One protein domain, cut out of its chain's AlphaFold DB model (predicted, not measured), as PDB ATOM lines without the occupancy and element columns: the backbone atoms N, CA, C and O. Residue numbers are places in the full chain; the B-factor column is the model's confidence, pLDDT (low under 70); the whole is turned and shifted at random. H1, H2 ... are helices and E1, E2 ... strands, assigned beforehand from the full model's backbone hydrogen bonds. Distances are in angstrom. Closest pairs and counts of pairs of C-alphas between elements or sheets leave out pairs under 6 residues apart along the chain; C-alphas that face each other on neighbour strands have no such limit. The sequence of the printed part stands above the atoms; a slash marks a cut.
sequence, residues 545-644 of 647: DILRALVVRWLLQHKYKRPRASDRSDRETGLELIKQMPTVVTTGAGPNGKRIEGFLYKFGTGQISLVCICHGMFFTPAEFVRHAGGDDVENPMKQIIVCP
ATOM      1  N   ASP A 545     226.245 176.417 214.948       56.03
ATOM      2  CA  ASP A 545     225.108 175.878 214.191       56.03
ATOM      3  C   ASP A 545     225.104 174.344 214.056       56.03
ATOM      4  O   ASP A 545     224.038 173.738 213.936       56.03
ATOM      5  N   ILE A 546     226.263 173.686 214.173       67.38
ATOM      6  CA  ILE A 546     226.345 172.223 214.307       67.38
ATOM      7  C   ILE A 546     225.898 171.809 215.713       67.38
ATOM      8  O   ILE A 546     225.132 170.853 215.848       67.38
ATOM      9  N   LEU A 547     226.295 172.544 216.759       64.88
ATOM     10  CA  LEU A 547     225.773 172.318 218.112       64.88
ATOM     11  C   LEU A 547     224.272 172.634 218.200       64.88
ATOM     12  O   LEU A 547     223.546 171.846 218.801       64.88
ATOM     13  N   ARG A 548     223.779 173.687 217.526       64.44
ATOM     14  CA  ARG A 548     222.344 173.953 217.337       64.44
ATOM     15  C   ARG A 548     221.689 172.720 216.717       64.44
ATOM     16  O   ARG A 548     220.851 172.103 217.361       64.44
ATOM     17  N   ALA A 549     222.127 172.276 215.538       66.12
ATOM     18  CA  ALA A 549     221.557 171.112 214.857       66.12
ATOM     19  C   ALA A 549     221.582 169.819 215.702       66.12
ATOM     20  O   ALA A 549     220.628 169.039 215.657       66.12
ATOM     21  N   LEU A 550     222.632 169.588 216.499       74.19
ATOM     22  CA  LEU A 550     222.743 168.431 217.395       74.19
ATOM     23  C   LEU A 550     221.824 168.536 218.621       74.19
ATOM     24  O   LEU A 550     221.125 167.569 218.921       74.19
ATOM     25  N   VAL A 551     221.766 169.693 219.289       69.56
ATOM     26  CA  VAL A 551     220.861 169.954 220.425       69.56
ATOM     27  C   VAL A 551     219.401 169.889 219.970       69.56
ATOM     28  O   VAL A 551     218.597 169.202 220.594       69.56
ATOM     29  N   VAL A 552     219.067 170.485 218.825       67.56
ATOM     30  CA  VAL A 552     217.755 170.371 218.167       67.56
ATOM     31  C   VAL A 552     217.410 168.905 217.880       67.56
ATOM     32  O   VAL A 552     216.351 168.415 218.281       67.56
ATOM     33  N   ARG A 553     218.331 168.151 217.263       68.06
ATOM     34  CA  ARG A 553     218.171 166.710 216.999       68.06
ATOM     35  C   ARG A 553     218.063 165.881 218.286       68.06
ATOM     36  O   ARG A 553     217.455 164.810 218.250       68.06
ATOM     37  N   TRP A 554     218.620 166.332 219.408       75.06
ATOM     38  CA  TRP A 554     218.509 165.687 220.720       75.06
ATOM     39  C   TRP A 554     217.160 165.987 221.395       75.06
ATOM     40  O   TRP A 554     216.465 165.053 221.802       75.06
ATOM     41  N   LEU A 555     216.714 167.247 221.409       67.12
ATOM     42  CA  LEU A 555     215.392 167.661 221.904       67.12
ATOM     43  C   LEU A 555     214.261 166.906 221.178       67.12
ATOM     44  O   LEU A 555     213.355 166.362 221.820       67.12
ATOM     45  N   LEU A 556     214.382 166.768 219.851       64.12
ATOM     46  CA  LEU A 556     213.500 165.960 218.997       64.12
ATOM     47  C   LEU A 556     213.500 164.457 219.315       64.12
ATOM     48  O   LEU A 556     212.543 163.768 218.974       64.12
ATOM     49  N   GLN A 557     214.551 163.924 219.943       64.06
ATOM     50  CA  GLN A 557     214.629 162.509 220.328       64.06
ATOM     51  C   GLN A 557     214.167 162.248 221.767       64.06
ATOM     52  O   GLN A 557     213.677 161.153 222.045       64.06
ATOM     53  N   HIS A 558     214.316 163.223 222.670       60.50
ATOM     54  CA  HIS A 558     214.092 163.031 224.109       60.50
ATOM     55  C   HIS A 558     212.743 163.549 224.634       60.50
ATOM     56  O   HIS A 558     212.240 162.996 225.611       60.50
ATOM     57  N   LYS A 559     212.127 164.567 224.010       52.09
ATOM     58  CA  LYS A 559     210.798 165.085 224.418       52.09
ATOM     59  C   LYS A 559     209.674 164.596 223.500       52.09
ATOM     60  O   LYS A 559     208.626 164.169 223.984       52.09
ATOM     61  N   TYR A 560     209.899 164.594 222.188       49.91
ATOM     62  CA  TYR A 560     208.937 164.073 221.220       49.91
ATOM     63  C   TYR A 560     209.052 162.544 221.155       49.91
ATOM     64  O   TYR A 560     209.998 161.994 220.590       49.91
ATOM     65  N   LYS A 561     208.076 161.830 221.736       40.84
ATOM     66  CA  LYS A 561     207.911 160.384 221.496       40.84
ATOM     67  C   LYS A 561     207.906 160.158 219.987       40.84
ATOM     68  O   LYS A 561     207.070 160.758 219.320       40.84
ATOM     69  N   ARG A 562     208.780 159.280 219.471       40.88
ATOM     70  CA  ARG A 562     208.802 158.917 218.041       40.88
ATOM     71  C   ARG A 562     207.364 158.695 217.546       40.88
ATOM     72  O   ARG A 562     206.732 157.748 218.034       40.88
ATOM     73  N   PRO A 563     206.863 159.497 216.589       41.56
ATOM     74  CA  PRO A 563     205.621 159.179 215.910       41.56
ATOM     75  C   PRO A 563     205.717 157.769 215.330       41.56
ATOM     76  O   PRO A 563     206.796 157.297 214.947       41.56
ATOM     77  N   ARG A 564     204.586 157.064 215.264       40.91
ATOM     78  CA  ARG A 564     204.530 155.848 214.447       40.91
ATOM     79  C   ARG A 564     204.787 156.277 213.002       40.91
ATOM     80  O   ARG A 564     204.310 157.327 212.594       40.91
ATOM     81  N   ALA A 565     205.506 155.463 212.229       49.78
ATOM     82  CA  ALA A 565     205.997 155.831 210.890       49.78
ATOM     83  C   ALA A 565     204.904 156.125 209.830       49.78
ATOM     84  O   ALA A 565     205.224 156.339 208.664       49.78
ATOM     85  N   SER A 566     203.630 156.112 210.230       48.09
ATOM     86  CA  SER A 566     202.468 156.562 209.470       48.09
ATOM     87  C   SER A 566     202.324 158.082 209.393       48.09
ATOM     88  O   SER A 566     201.668 158.539 208.466       48.09
ATOM     89  N   ASP A 567     202.895 158.851 210.331       48.66
ATOM     90  CA  ASP A 567     202.752 160.311 210.334       48.66
ATOM     91  C   ASP A 567     204.055 161.036 209.979       48.66
ATOM     92  O   ASP A 567     205.087 160.877 210.638       48.66
ATOM     93  N   ARG A 568     204.000 161.817 208.896       53.84
ATOM     94  CA  ARG A 568     205.079 162.719 208.473       53.84
ATOM     95  C   ARG A 568     204.867 164.145 208.986       53.84
ATOM     96  O   ARG A 568     205.863 164.842 209.153       53.84
ATOM     97  N   SER A 569     203.622 164.547 209.258       57.72
ATOM     98  CA  SER A 569     203.264 165.937 209.565       57.72
ATOM     99  C   SER A 569     203.847 166.388 210.908       57.72
ATOM    100  O   SER A 569     204.602 167.357 210.948       57.72
ATOM    101  N   ASP A 570     203.649 165.593 211.968       56.66
ATOM    102  CA  ASP A 570     204.218 165.795 213.314       56.66
ATOM    103  C   ASP A 570     205.720 166.144 213.308       56.66
ATOM    104  O   ASP A 570     206.202 166.930 214.125       56.66
ATOM    105  N   ARG A 571     206.490 165.523 212.404       56.88
ATOM    106  CA  ARG A 571     207.948 165.678 212.331       56.88
ATOM    107  C   ARG A 571     208.363 167.011 211.708       56.88
ATOM    108  O   ARG A 571     209.424 167.523 212.057       56.88
ATOM    109  N   GLU A 572     207.561 167.531 210.788       58.38
ATOM    110  CA  GLU A 572     207.794 168.802 210.103       58.38
ATOM    111  C   GLU A 572     207.397 169.958 211.034       58.38
ATOM    112  O   GLU A 572     208.228 170.811 211.344       58.38
ATOM    113  N   THR A 573     206.216 169.870 211.657       66.25
ATOM    114  CA  THR A 573     205.766 170.779 212.727       66.25
ATOM    115  C   THR A 573     206.753 170.837 213.898       66.25
ATOM    116  O   THR A 573     207.074 171.914 214.399       66.25
ATOM    117  N   GLY A 574     207.295 169.687 214.316       66.31
ATOM    118  CA  GLY A 574     208.302 169.610 215.377       66.31
ATOM    119  C   GLY A 574     209.650 170.256 215.031       66.31
ATOM    120  O   GLY A 574     210.387 170.610 215.947       66.31
ATOM    121  N   LEU A 575     209.983 170.428 213.747       67.75
ATOM    122  CA  LEU A 575     211.157 171.191 213.305       67.75
ATOM    123  C   LEU A 575     210.855 172.693 213.251       67.75
ATOM    124  O   LEU A 575     211.686 173.492 213.682       67.75
ATOM    125  N   GLU A 576     209.663 173.081 212.794       69.44
ATOM    126  CA  GLU A 576     209.255 174.488 212.694       69.44
ATOM    127  C   GLU A 576     209.171 175.161 214.070       69.44
ATOM    128  O   GLU A 576     209.760 176.222 214.279       69.44
ATOM    129  N   LEU A 577     208.582 174.468 215.054       67.12
ATOM    130  CA  LEU A 577     208.558 174.872 216.468       67.12
ATOM    131  C   LEU A 577     209.953 175.075 217.083       67.12
ATOM    132  O   LEU A 577     210.063 175.658 218.160       67.12
ATOM    133  N   ILE A 578     211.012 174.564 216.448       67.88
ATOM    134  CA  ILE A 578     212.390 174.684 216.927       67.88
ATOM    135  C   ILE A 578     213.175 175.757 216.159       67.88
ATOM    136  O   ILE A 578     213.998 176.430 216.771       67.88
ATOM    137  N   LYS A 579     212.869 176.020 214.878       71.94
ATOM    138  CA  LYS A 579     213.304 177.272 214.219       71.94
ATOM    139  C   LYS A 579     212.772 178.502 214.965       71.94
ATOM    140  O   LYS A 579     213.466 179.499 215.096       71.94
ATOM    141  N   GLN A 580     211.547 178.395 215.483       78.19
ATOM    142  CA  GLN A 580     210.871 179.429 216.267       78.19
ATOM    143  C   GLN A 580     211.370 179.552 217.723       78.19
ATOM    144  O   GLN A 580     210.861 180.400 218.453       78.19
ATOM    145  N   MET A 581     212.344 178.751 218.182       85.75
ATOM    146  CA  MET A 581     212.949 178.943 219.508       85.75
ATOM    147  C   MET A 581     213.945 180.110 219.457       85.75
ATOM    148  O   MET A 581     214.995 179.964 218.825       85.75
ATOM    149  N   PRO A 582     213.683 181.250 220.127       91.56
ATOM    150  CA  PRO A 582     214.631 182.353 220.128       91.56
ATOM    151  C   PRO A 582     215.916 181.948 220.859       91.56
ATOM    152  O   PRO A 582     215.898 181.225 221.866       91.56
ATOM    153  N   THR A 583     217.045 182.417 220.327       93.38
ATOM    154  CA  THR A 583     218.353 182.224 220.957       93.38
ATOM    155  C   THR A 583     218.440 183.146 222.168       93.38
ATOM    156  O   THR A 583     218.053 184.307 222.101       93.38
ATOM    157  N   VAL A 584     218.960 182.643 223.283       95.69
ATOM    158  CA  VAL A 584     219.298 183.466 224.448       95.69
ATOM    159  C   VAL A 584     220.805 183.603 224.572       95.69
ATOM    160  O   VAL A 584     221.550 182.656 224.313       95.69
ATOM    161  N   VAL A 585     221.253 184.775 224.999       95.00
ATOM    162  CA  VAL A 585     222.655 185.079 225.274       95.00
ATOM    163  C   VAL A 585     222.736 185.701 226.659       95.00
ATOM    164  O   VAL A 585     221.941 186.570 227.004       95.00
ATOM    165  N   THR A 586     223.699 185.266 227.463       95.44
ATOM    166  CA  THR A 586     224.043 185.939 228.721       95.44
ATOM    167  C   THR A 586     225.558 185.998 228.846       95.44
ATOM    168  O   THR A 586     226.271 185.118 228.354       95.44
ATOM    169  N   THR A 587     226.053 187.036 229.506       94.19
ATOM    170  CA  THR A 587     227.481 187.244 229.768       94.19
ATOM    171  C   THR A 587     227.664 187.336 231.273       94.19
ATOM    172  O   THR A 587     226.931 188.076 231.925       94.19
ATOM    173  N   GLY A 588     228.602 186.568 231.832       89.25
ATOM    174  CA  GLY A 588     228.909 186.643 233.261       89.25
ATOM    175  C   GLY A 588     229.385 188.035 233.681       89.25
ATOM    176  O   GLY A 588     230.000 188.756 232.893       89.25
ATOM    177  N   ALA A 589     229.114 188.409 234.928       80.56
ATOM    178  CA  ALA A 589     229.624 189.638 235.514       80.56
ATOM    179  C   ALA A 589     231.120 189.491 235.855       80.56
ATOM    180  O   ALA A 589     231.541 188.504 236.451       80.56
ATOM    181  N   GLY A 590     231.929 190.489 235.493       73.62
ATOM    182  CA  GLY A 590     233.354 190.550 235.836       73.62
ATOM    183  C   GLY A 590     234.321 190.263 234.674       73.62
ATOM    184  O   GLY A 590     233.906 189.896 233.576       73.62
ATOM    185  N   PRO A 591     235.640 190.431 234.897       73.69
ATOM    186  CA  PRO A 591     236.656 190.436 233.834       73.69
ATOM    187  C   PRO A 591     236.858 189.077 233.145       73.69
ATOM    188  O   PRO A 591     237.388 189.028 232.041       73.69
ATOM    189  N   ASN A 592     236.423 187.988 233.786       77.88
ATOM    190  CA  ASN A 592     236.473 186.623 233.255       77.88
ATOM    191  C   ASN A 592     235.080 186.105 232.834       77.88
ATOM    192  O   ASN A 592     234.922 184.908 232.595       77.88
ATOM    193  N   GLY A 593     234.067 186.980 232.784       80.88
ATOM    194  CA  GLY A 593     232.688 186.624 232.458       80.88
ATOM    195  C   GLY A 593     232.576 186.017 231.061       80.88
ATOM    196  O   GLY A 593     232.840 186.672 230.052       80.88
ATOM    197  N   LYS A 594     232.173 184.747 230.978       89.88
ATOM    198  CA  LYS A 594     232.060 184.038 229.705       89.88
ATOM    199  C   LYS A 594     230.702 184.338 229.080       89.88
ATOM    200  O   LYS A 594     229.672 183.989 229.646       89.88
ATOM    201  N   ARG A 595     230.680 184.912 227.874       93.38
ATOM    202  CA  ARG A 595     229.468 184.902 227.041       93.38
ATOM    203  C   ARG A 595     229.102 183.451 226.726       93.38
ATOM    204  O   ARG A 595     229.906 182.725 226.139       93.38
ATOM    205  N   ILE A 596     227.890 183.048 227.087       94.62
ATOM    206  CA  ILE A 596     227.304 181.759 226.710       94.62
ATOM    207  C   ILE A 596     226.039 181.981 225.883       94.62
ATOM    208  O   ILE A 596     225.344 182.988 226.030       94.62
ATOM    209  N   GLU A 597     225.732 181.011 225.029       95.25
ATOM    210  CA  GLU A 597     224.518 181.001 224.214       95.25
ATOM    211  C   GLU A 597     223.645 179.793 224.563       95.25
ATOM    212  O   GLU A 597     224.121 178.747 225.021       95.25
ATOM    213  N   GLY A 598     222.344 179.941 224.349       95.44
ATOM    214  CA  GLY A 598     221.341 178.931 224.638       95.44
ATOM    215  C   GLY A 598     220.067 179.125 223.825       95.44
ATOM    216  O   GLY A 598     219.976 180.013 222.983       95.44
ATOM    217  N   PHE A 599     219.061 178.307 224.114       95.00
ATOM    218  CA  PHE A 599     217.720 178.419 223.536       95.00
ATOM    219  C   PHE A 599     216.661 178.596 224.619       95.00
ATOM    220  O   PHE A 599     216.702 177.905 225.641       95.00
ATOM    221  N   LEU A 600     215.688 179.472 224.363       93.81
ATOM    222  CA  LEU A 600     214.513 179.634 225.215       93.81
ATOM    223  C   LEU A 600     213.576 178.425 225.063       93.81
ATOM    224  O   LEU A 600     213.014 178.193 223.993       93.81
ATOM    225  N   TYR A 601     213.366 177.671 226.141       90.25
ATOM    226  CA  TYR A 601     212.471 176.515 226.172       90.25
ATOM    227  C   TYR A 601     211.376 176.712 227.231       90.25
ATOM    228  O   TYR A 601     211.561 176.450 228.422       90.25
ATOM    229  N   LYS A 602     210.205 177.191 226.797       83.50
ATOM    230  CA  LYS A 602     209.041 177.403 227.671       83.50
ATOM    231  C   LYS A 602     208.473 176.060 228.140       83.50
ATOM    232  O   LYS A 602     208.140 175.208 227.316       83.50
ATOM    233  N   PHE A 603     208.321 175.872 229.451       69.00
ATOM    234  CA  PHE A 603     207.776 174.643 230.028       69.00
ATOM    235  C   PHE A 603     206.430 174.906 230.716       69.00
ATOM    236  O   PHE A 603     206.332 175.073 231.927       69.00
ATOM    237  N   GLY A 604     205.370 174.931 229.903       75.75
ATOM    238  CA  GLY A 604     203.994 175.106 230.367       75.75
ATOM    239  C   GLY A 604     203.660 176.542 230.788       75.75
ATOM    240  O   GLY A 604     204.119 177.518 230.190       75.75
ATOM    241  N   THR A 605     202.799 176.661 231.797       71.31
ATOM    242  CA  THR A 605     202.291 177.928 232.332       71.31
ATOM    243  C   THR A 605     203.302 178.554 233.295       71.31
ATOM    244  O   THR A 605     203.420 178.135 234.444       71.31
ATOM    245  N   GLY A 606     204.033 179.563 232.820       75.38
ATOM    246  CA  GLY A 606     204.876 180.444 233.642       75.38
ATOM    247  C   GLY A 606     206.333 180.009 233.843       75.38
ATOM    248  O   GLY A 606     207.174 180.867 234.079       75.38
ATOM    249  N   GLN A 607     206.678 178.724 233.697       84.06
ATOM    250  CA  GLN A 607     208.065 178.273 233.874       84.06
ATOM    251  C   GLN A 607     208.879 178.332 232.572       84.06
ATOM    252  O   GLN A 607     208.450 177.881 231.506       84.06
ATOM    253  N   ILE A 608     210.092 178.877 232.681       90.50
ATOM    254  CA  ILE A 608     211.070 179.010 231.597       90.50
ATOM    255  C   ILE A 608     212.286 178.141 231.928       90.50
ATOM    256  O   ILE A 608     212.794 178.165 233.047       90.50
ATOM    257  N   SER A 609     212.768 177.384 230.946       92.88
ATOM    258  CA  SER A 609     214.043 176.667 231.003       92.88
ATOM    259  C   SER A 609     214.912 177.085 229.822       92.88
ATOM    260  O   SER A 609     214.396 177.380 228.747       92.88
ATOM    261  N   LEU A 610     216.227 177.097 230.002       94.94
ATOM    262  CA  LEU A 610     217.189 177.510 228.983       94.94
ATOM    263  C   LEU A 610     218.102 176.336 228.646       94.94
ATOM    264  O   LEU A 610     218.684 175.730 229.542       94.94
ATOM    265  N   VAL A 611     218.220 175.987 227.365       95.44
ATOM    266  CA  VAL A 611     219.125 174.912 226.926       95.44
ATOM    267  C   VAL A 611     220.456 175.532 226.532       95.44
ATOM    268  O   VAL A 611     220.526 176.193 225.500       95.44
ATOM    269  N   CYS A 612     221.508 175.345 227.331       95.31
ATOM    270  CA  CYS A 612     222.821 175.922 227.027       95.31
ATOM    271  C   CYS A 612     223.521 175.154 225.898       95.31
ATOM    272  O   CYS A 612     223.670 173.932 225.975       95.31
ATOM    273  N   ILE A 613     224.026 175.867 224.887       94.31
ATOM    274  CA  ILE A 613     224.729 175.271 223.741       94.31
ATOM    275  C   ILE A 613     226.044 174.595 224.173       94.31
ATOM    276  O   ILE A 613     226.436 173.597 223.575       94.31
ATOM    277  N   CYS A 614     226.690 175.062 225.251       90.12
ATOM    278  CA  CYS A 614     227.954 174.497 225.735       90.12
ATOM    279  C   CYS A 614     227.842 173.049 226.250       90.12
ATOM    280  O   CYS A 614     228.821 172.314 226.180       90.12
ATOM    281  N   HIS A 615     226.675 172.642 226.766       86.81
ATOM    282  CA  HIS A 615     226.502 171.344 227.442       86.81
ATOM    283  C   HIS A 615     225.222 170.582 227.051       86.81
ATOM    284  O   HIS A 615     225.038 169.443 227.472       86.81
ATOM    285  N   GLY A 616     224.303 171.192 226.293       91.75
ATOM    286  CA  GLY A 616     223.002 170.608 225.936       91.75
ATOM    287  C   GLY A 616     222.032 170.419 227.112       91.75
ATOM    288  O   GLY A 616     220.938 169.889 226.928       91.75
ATOM    289  N   MET A 617     222.417 170.836 228.322       91.12
ATOM    290  CA  MET A 617     221.611 170.716 229.535       91.12
ATOM    291  C   MET A 617     220.581 171.844 229.646       91.12
ATOM    292  O   MET A 617     220.815 172.966 229.191       91.12
ATOM    293  N   PHE A 618     219.448 171.532 230.282       94.75
ATOM    294  CA  PHE A 618     218.473 172.524 230.725       94.75
ATOM    295  C   PHE A 618     218.959 173.188 232.015       94.75
ATOM    296  O   PHE A 618     219.362 172.494 232.946       94.75
ATOM    297  N   PHE A 619     218.842 174.508 232.070       94.69
ATOM    298  CA  PHE A 619     219.127 175.354 233.222       94.69
ATOM    299  C   PHE A 619     217.901 176.221 233.535       94.69
ATOM    300  O   PHE A 619     217.171 176.628 232.626       94.69
ATOM    301  N   THR A 620     217.675 176.543 234.806       94.31
ATOM    302  CA  THR A 620     216.848 177.701 235.178       94.31
ATOM    303  C   THR A 620     217.571 179.008 234.814       94.31
ATOM    304  O   THR A 620     218.794 178.998 234.648       94.31
ATOM    305  N   PRO A 621     216.873 180.156 234.719       94.75
ATOM    306  CA  PRO A 621     217.509 181.451 234.458       94.75
ATOM    307  C   PRO A 621     218.695 181.770 235.388       94.75
ATOM    308  O   PRO A 621     219.760 182.149 234.909       94.75
ATOM    309  N   ALA A 622     218.558 181.530 236.699       94.25
ATOM    310  CA  ALA A 622     219.626 181.762 237.681       94.25
ATOM    311  C   ALA A 622     220.823 180.808 237.513       94.25
ATOM    312  O   ALA A 622     221.973 181.191 237.716       94.25
ATOM    313  N   GLU A 623     220.595 179.548 237.137       94.62
ATOM    314  CA  GLU A 623     221.700 178.628 236.845       94.62
ATOM    315  C   GLU A 623     222.378 178.956 235.510       94.62
ATOM    316  O   GLU A 623     223.587 178.792 235.409       94.62
ATOM    317  N   PHE A 624     221.646 179.458 234.511       95.31
ATOM    318  CA  PHE A 624     222.209 179.877 233.224       95.31
ATOM    319  C   PHE A 624     223.107 181.116 233.378       95.31
ATOM    320  O   PHE A 624     224.233 181.112 232.888       95.31
ATOM    321  N   VAL A 625     222.674 182.127 234.142       94.38
ATOM    322  CA  VAL A 625     223.511 183.287 234.513       94.38
ATOM    323  C   VAL A 625     224.779 182.841 235.253       94.38
ATOM    324  O   VAL A 625     225.888 183.186 234.839       94.38
ATOM    325  N   ARG A 626     224.653 181.991 236.280       93.19
ATOM    326  CA  ARG A 626     225.819 181.470 237.017       93.19
ATOM    327  C   ARG A 626     226.726 180.582 236.161       93.19
ATOM    328  O   ARG A 626     227.942 180.596 236.329       93.19
ATOM    329  N   HIS A 627     226.178 179.873 235.174       93.44
ATOM    330  CA  HIS A 627     226.954 179.091 234.206       93.44
ATOM    331  C   HIS A 627     227.816 179.959 233.271       93.44
ATOM    332  O   HIS A 627     228.833 179.493 232.754       93.44
ATOM    333  N   ALA A 628     227.453 181.229 233.091       93.25
ATOM    334  CA  ALA A 628     228.245 182.229 232.378       93.25
ATOM    335  C   ALA A 628     229.405 182.799 233.220       93.25
ATOM    336  O   ALA A 628     230.206 183.590 232.722       93.25
ATOM    337  N   GLY A 629     229.490 182.429 234.503       91.75
ATOM    338  CA  GLY A 629     230.334 183.109 235.482       91.75
ATOM    339  C   GLY A 629     229.736 184.432 235.966       91.75
ATOM    340  O   GLY A 629     230.489 185.339 236.292       91.75
ATOM    341  N   GLY A 630     228.406 184.581 235.952       88.12
ATOM    342  CA  GLY A 630     227.725 185.637 236.702       88.12
ATOM    343  C   GLY A 630     227.533 185.255 238.169       88.12
ATOM    344  O   GLY A 630     227.447 184.072 238.500       88.12
ATOM    345  N   ASP A 631     227.448 186.260 239.037       86.44
ATOM    346  CA  ASP A 631     227.076 186.082 240.442       86.44
ATOM    347  C   ASP A 631     225.596 185.664 240.594       86.44
ATOM    348  O   ASP A 631     224.839 185.604 239.620       86.44
ATOM    349  N   ASP A 632     225.163 185.360 241.822       86.12
ATOM    350  CA  ASP A 632     223.746 185.104 242.109       86.12
ATOM    351  C   ASP A 632     222.992 186.444 242.171       86.12
ATOM    352  O   ASP A 632     223.238 187.274 243.047       86.12
ATOM    353  N   VAL A 633     222.109 186.678 241.198       84.81
ATOM    354  CA  VAL A 633     221.460 187.976 240.948       84.81
ATOM    355  C   VAL A 633     219.957 187.842 241.153       84.81
ATOM    356  O   VAL A 633     219.332 186.963 240.564       84.81
ATOM    357  N   GLU A 634     219.365 188.745 241.942       86.81
ATOM    358  CA  GLU A 634     217.947 188.704 242.351       86.81
ATOM    359  C   GLU A 634     216.961 188.609 241.174       86.81
ATOM    360  O   GLU A 634     215.914 187.972 241.278       86.81
ATOM    361  N   ASN A 635     217.306 189.212 240.030       90.06
ATOM    362  CA  ASN A 635     216.540 189.114 238.793       90.06
ATOM    363  C   ASN A 635     217.431 188.633 237.628       90.06
ATOM    364  O   ASN A 635     217.935 189.454 236.854       90.06
ATOM    365  N   PRO A 636     217.621 187.309 237.460       91.31
ATOM    366  CA  PRO A 636     218.485 186.766 236.411       91.31
ATOM    367  C   PRO A 636     217.914 187.002 235.007       91.31
ATOM    368  O   PRO A 636     218.668 187.081 234.041       91.31
ATOM    369  N   MET A 637     216.590 187.165 234.874       90.19
ATOM    370  CA  MET A 637     215.935 187.418 233.586       90.19
ATOM    371  C   MET A 637     216.403 188.732 232.948       90.19
ATOM    372  O   MET A 637     216.526 188.782 231.729       90.19
ATOM    373  N   LYS A 638     216.737 189.763 233.744       92.00
ATOM    374  CA  LYS A 638     217.267 191.041 233.229       92.00
ATOM    375  C   LYS A 638     218.682 190.937 232.632       92.00
ATOM    376  O   LYS A 638     219.086 191.841 231.910       92.00
ATOM    377  N   GLN A 639     219.427 189.856 232.891       90.19
ATOM    378  CA  GLN A 639     220.764 189.624 232.314       90.19
ATOM    379  C   GLN A 639     220.744 188.723 231.066       90.19
ATOM    380  O   GLN A 639     221.737 188.636 230.344       90.19
ATOM    381  N   ILE A 640     219.611 188.073 230.789       94.56
ATOM    382  CA  ILE A 640     219.452 187.131 229.682       94.56
ATOM    383  C   ILE A 640     218.842 187.869 228.490       94.56
ATOM    384  O   ILE A 640     217.636 188.102 228.420       94.56
ATOM    385  N   ILE A 641     219.687 188.211 227.522       94.44
ATOM    386  CA  ILE A 641     219.276 188.857 226.278       94.44
ATOM    387  C   ILE A 641     218.610 187.803 225.390       94.44
ATOM    388  O   ILE A 641     219.240 186.825 224.981       94.44
ATOM    389  N   VAL A 642     217.329 188.001 225.078       93.88
ATOM    390  CA  VAL A 642     216.599 187.179 224.107       93.88
ATOM    391  C   VAL A 642     216.838 187.759 222.715       93.88
ATOM    392  O   VAL A 642     216.292 188.803 222.367       93.88
ATOM    393  N   CYS A 643     217.649 187.083 221.906       89.19
ATOM    394  CA  CYS A 643     217.779 187.402 220.493       89.19
ATOM    395  C   CYS A 643     216.550 186.850 219.746       89.19
ATOM    396  O   CYS A 643     216.262 185.652 219.870       89.19
ATOM    397  N   PRO A 644     215.828 187.668 218.954       80.00
ATOM    398  CA  PRO A 644     214.772 187.151 218.090       80.00
ATOM    399  C   PRO A 644     215.354 186.114 217.122       80.00
ATOM    400  O   PRO A 644     216.534 186.169 216.769       80.00
TER     401      PRO A 644
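Overview. This is residues 545 to 644 of the 647 residues of the protein "Ninja-family protein AFP3" of Vitis vinifera (UniProt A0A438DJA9). A strongly twisted antiparallel sheet of four strands has the short helix H3 packed on it and the tiny H4 grazing it, while H1 and H2 make a loosely joined helical pair toward the opposite end of the long axis. H1 only grazes the sheet, H2 lies off it, and residues 564 to 569, of which 569 belongs to H2, stick out free. The printed part has 100 residues with four named helices and four named strands, in the chain order H1 H2 E1 E2 E3 H3 H4 E4, and the class is mixed, helices and strands. The sheet order is E3, E2, E1, E4. The whole is only just compact, close to loose, with a radius of gyration of the C-alphas of 15.0 A, and is elongated, spanning 53 by 30 by 22 A.

Along the chain. The sheet's longest strand is E2, residues 595 to 603, 24.2 A long. E1 is residues 583 to 587, 13.6 A, E3 is residues 607 to 612, 16.4 A, and E4 is residues 641 to 643, with C-alpha 643 at (217.779, 187.402, 220.493). H3 is residues 621 to 627 and H4 is residues 636 to 639. H1, residues 545 to 558, is 19.6 A long and begins with C-alpha 545 at (225.108, 175.878, 214.191). H2 is residues 569 to 579, 15.8 A.

Arrangement. E1, E2 and E3 form a meander, each strand the antiparallel neighbour of the one before; E1 and E2 are a hairpin, as are E2 and E3. Within hydrogen-bond range are N 601 and O 609 of E2 and E3, 2.8 A, N 598 and O 584 of E2 and E1, 2.8 A, and N 641 and O 585 of E4 and E1, 2.8 A. E3 and E4 are the edge strands. H3 is on the sheet; its closest C-alphas to E1 are those of Val 625 and Thr 586, 6.4 A apart. H3 touches H4, with the C-alphas of Ala 622 and Pro 636 5.3 A apart. H4 only grazes the sheet, with residues 636 to 639. H1 only grazes it too, with residues 548 to 555. H1 and H2 are close but not clearly touching, the closest C-alphas being those of Val 552 and Ile 578, 7.0 A apart; they run opposite ways at a steep tilt of 44 degrees. H2 is not on the sheet and is apart from H3. Every O i to N i+4 pair is within hydrogen-bond range in H1 and H3, and 6 of 7 in H2; H4 is too short for such a pair.

Size, cuts and confidence. The two C-alphas farthest apart, those of Ser 566 and Pro 591, are 53.9 A apart. The printed part has no cut, and no link is long. Residues 610 to 611 of E3 pair antiparallel with residues 618 to 619. The mean pLDDT of the printed part is 79.0; it is under 70 at residues 545 to 549, 551 to 553, 555 to 578 and 603.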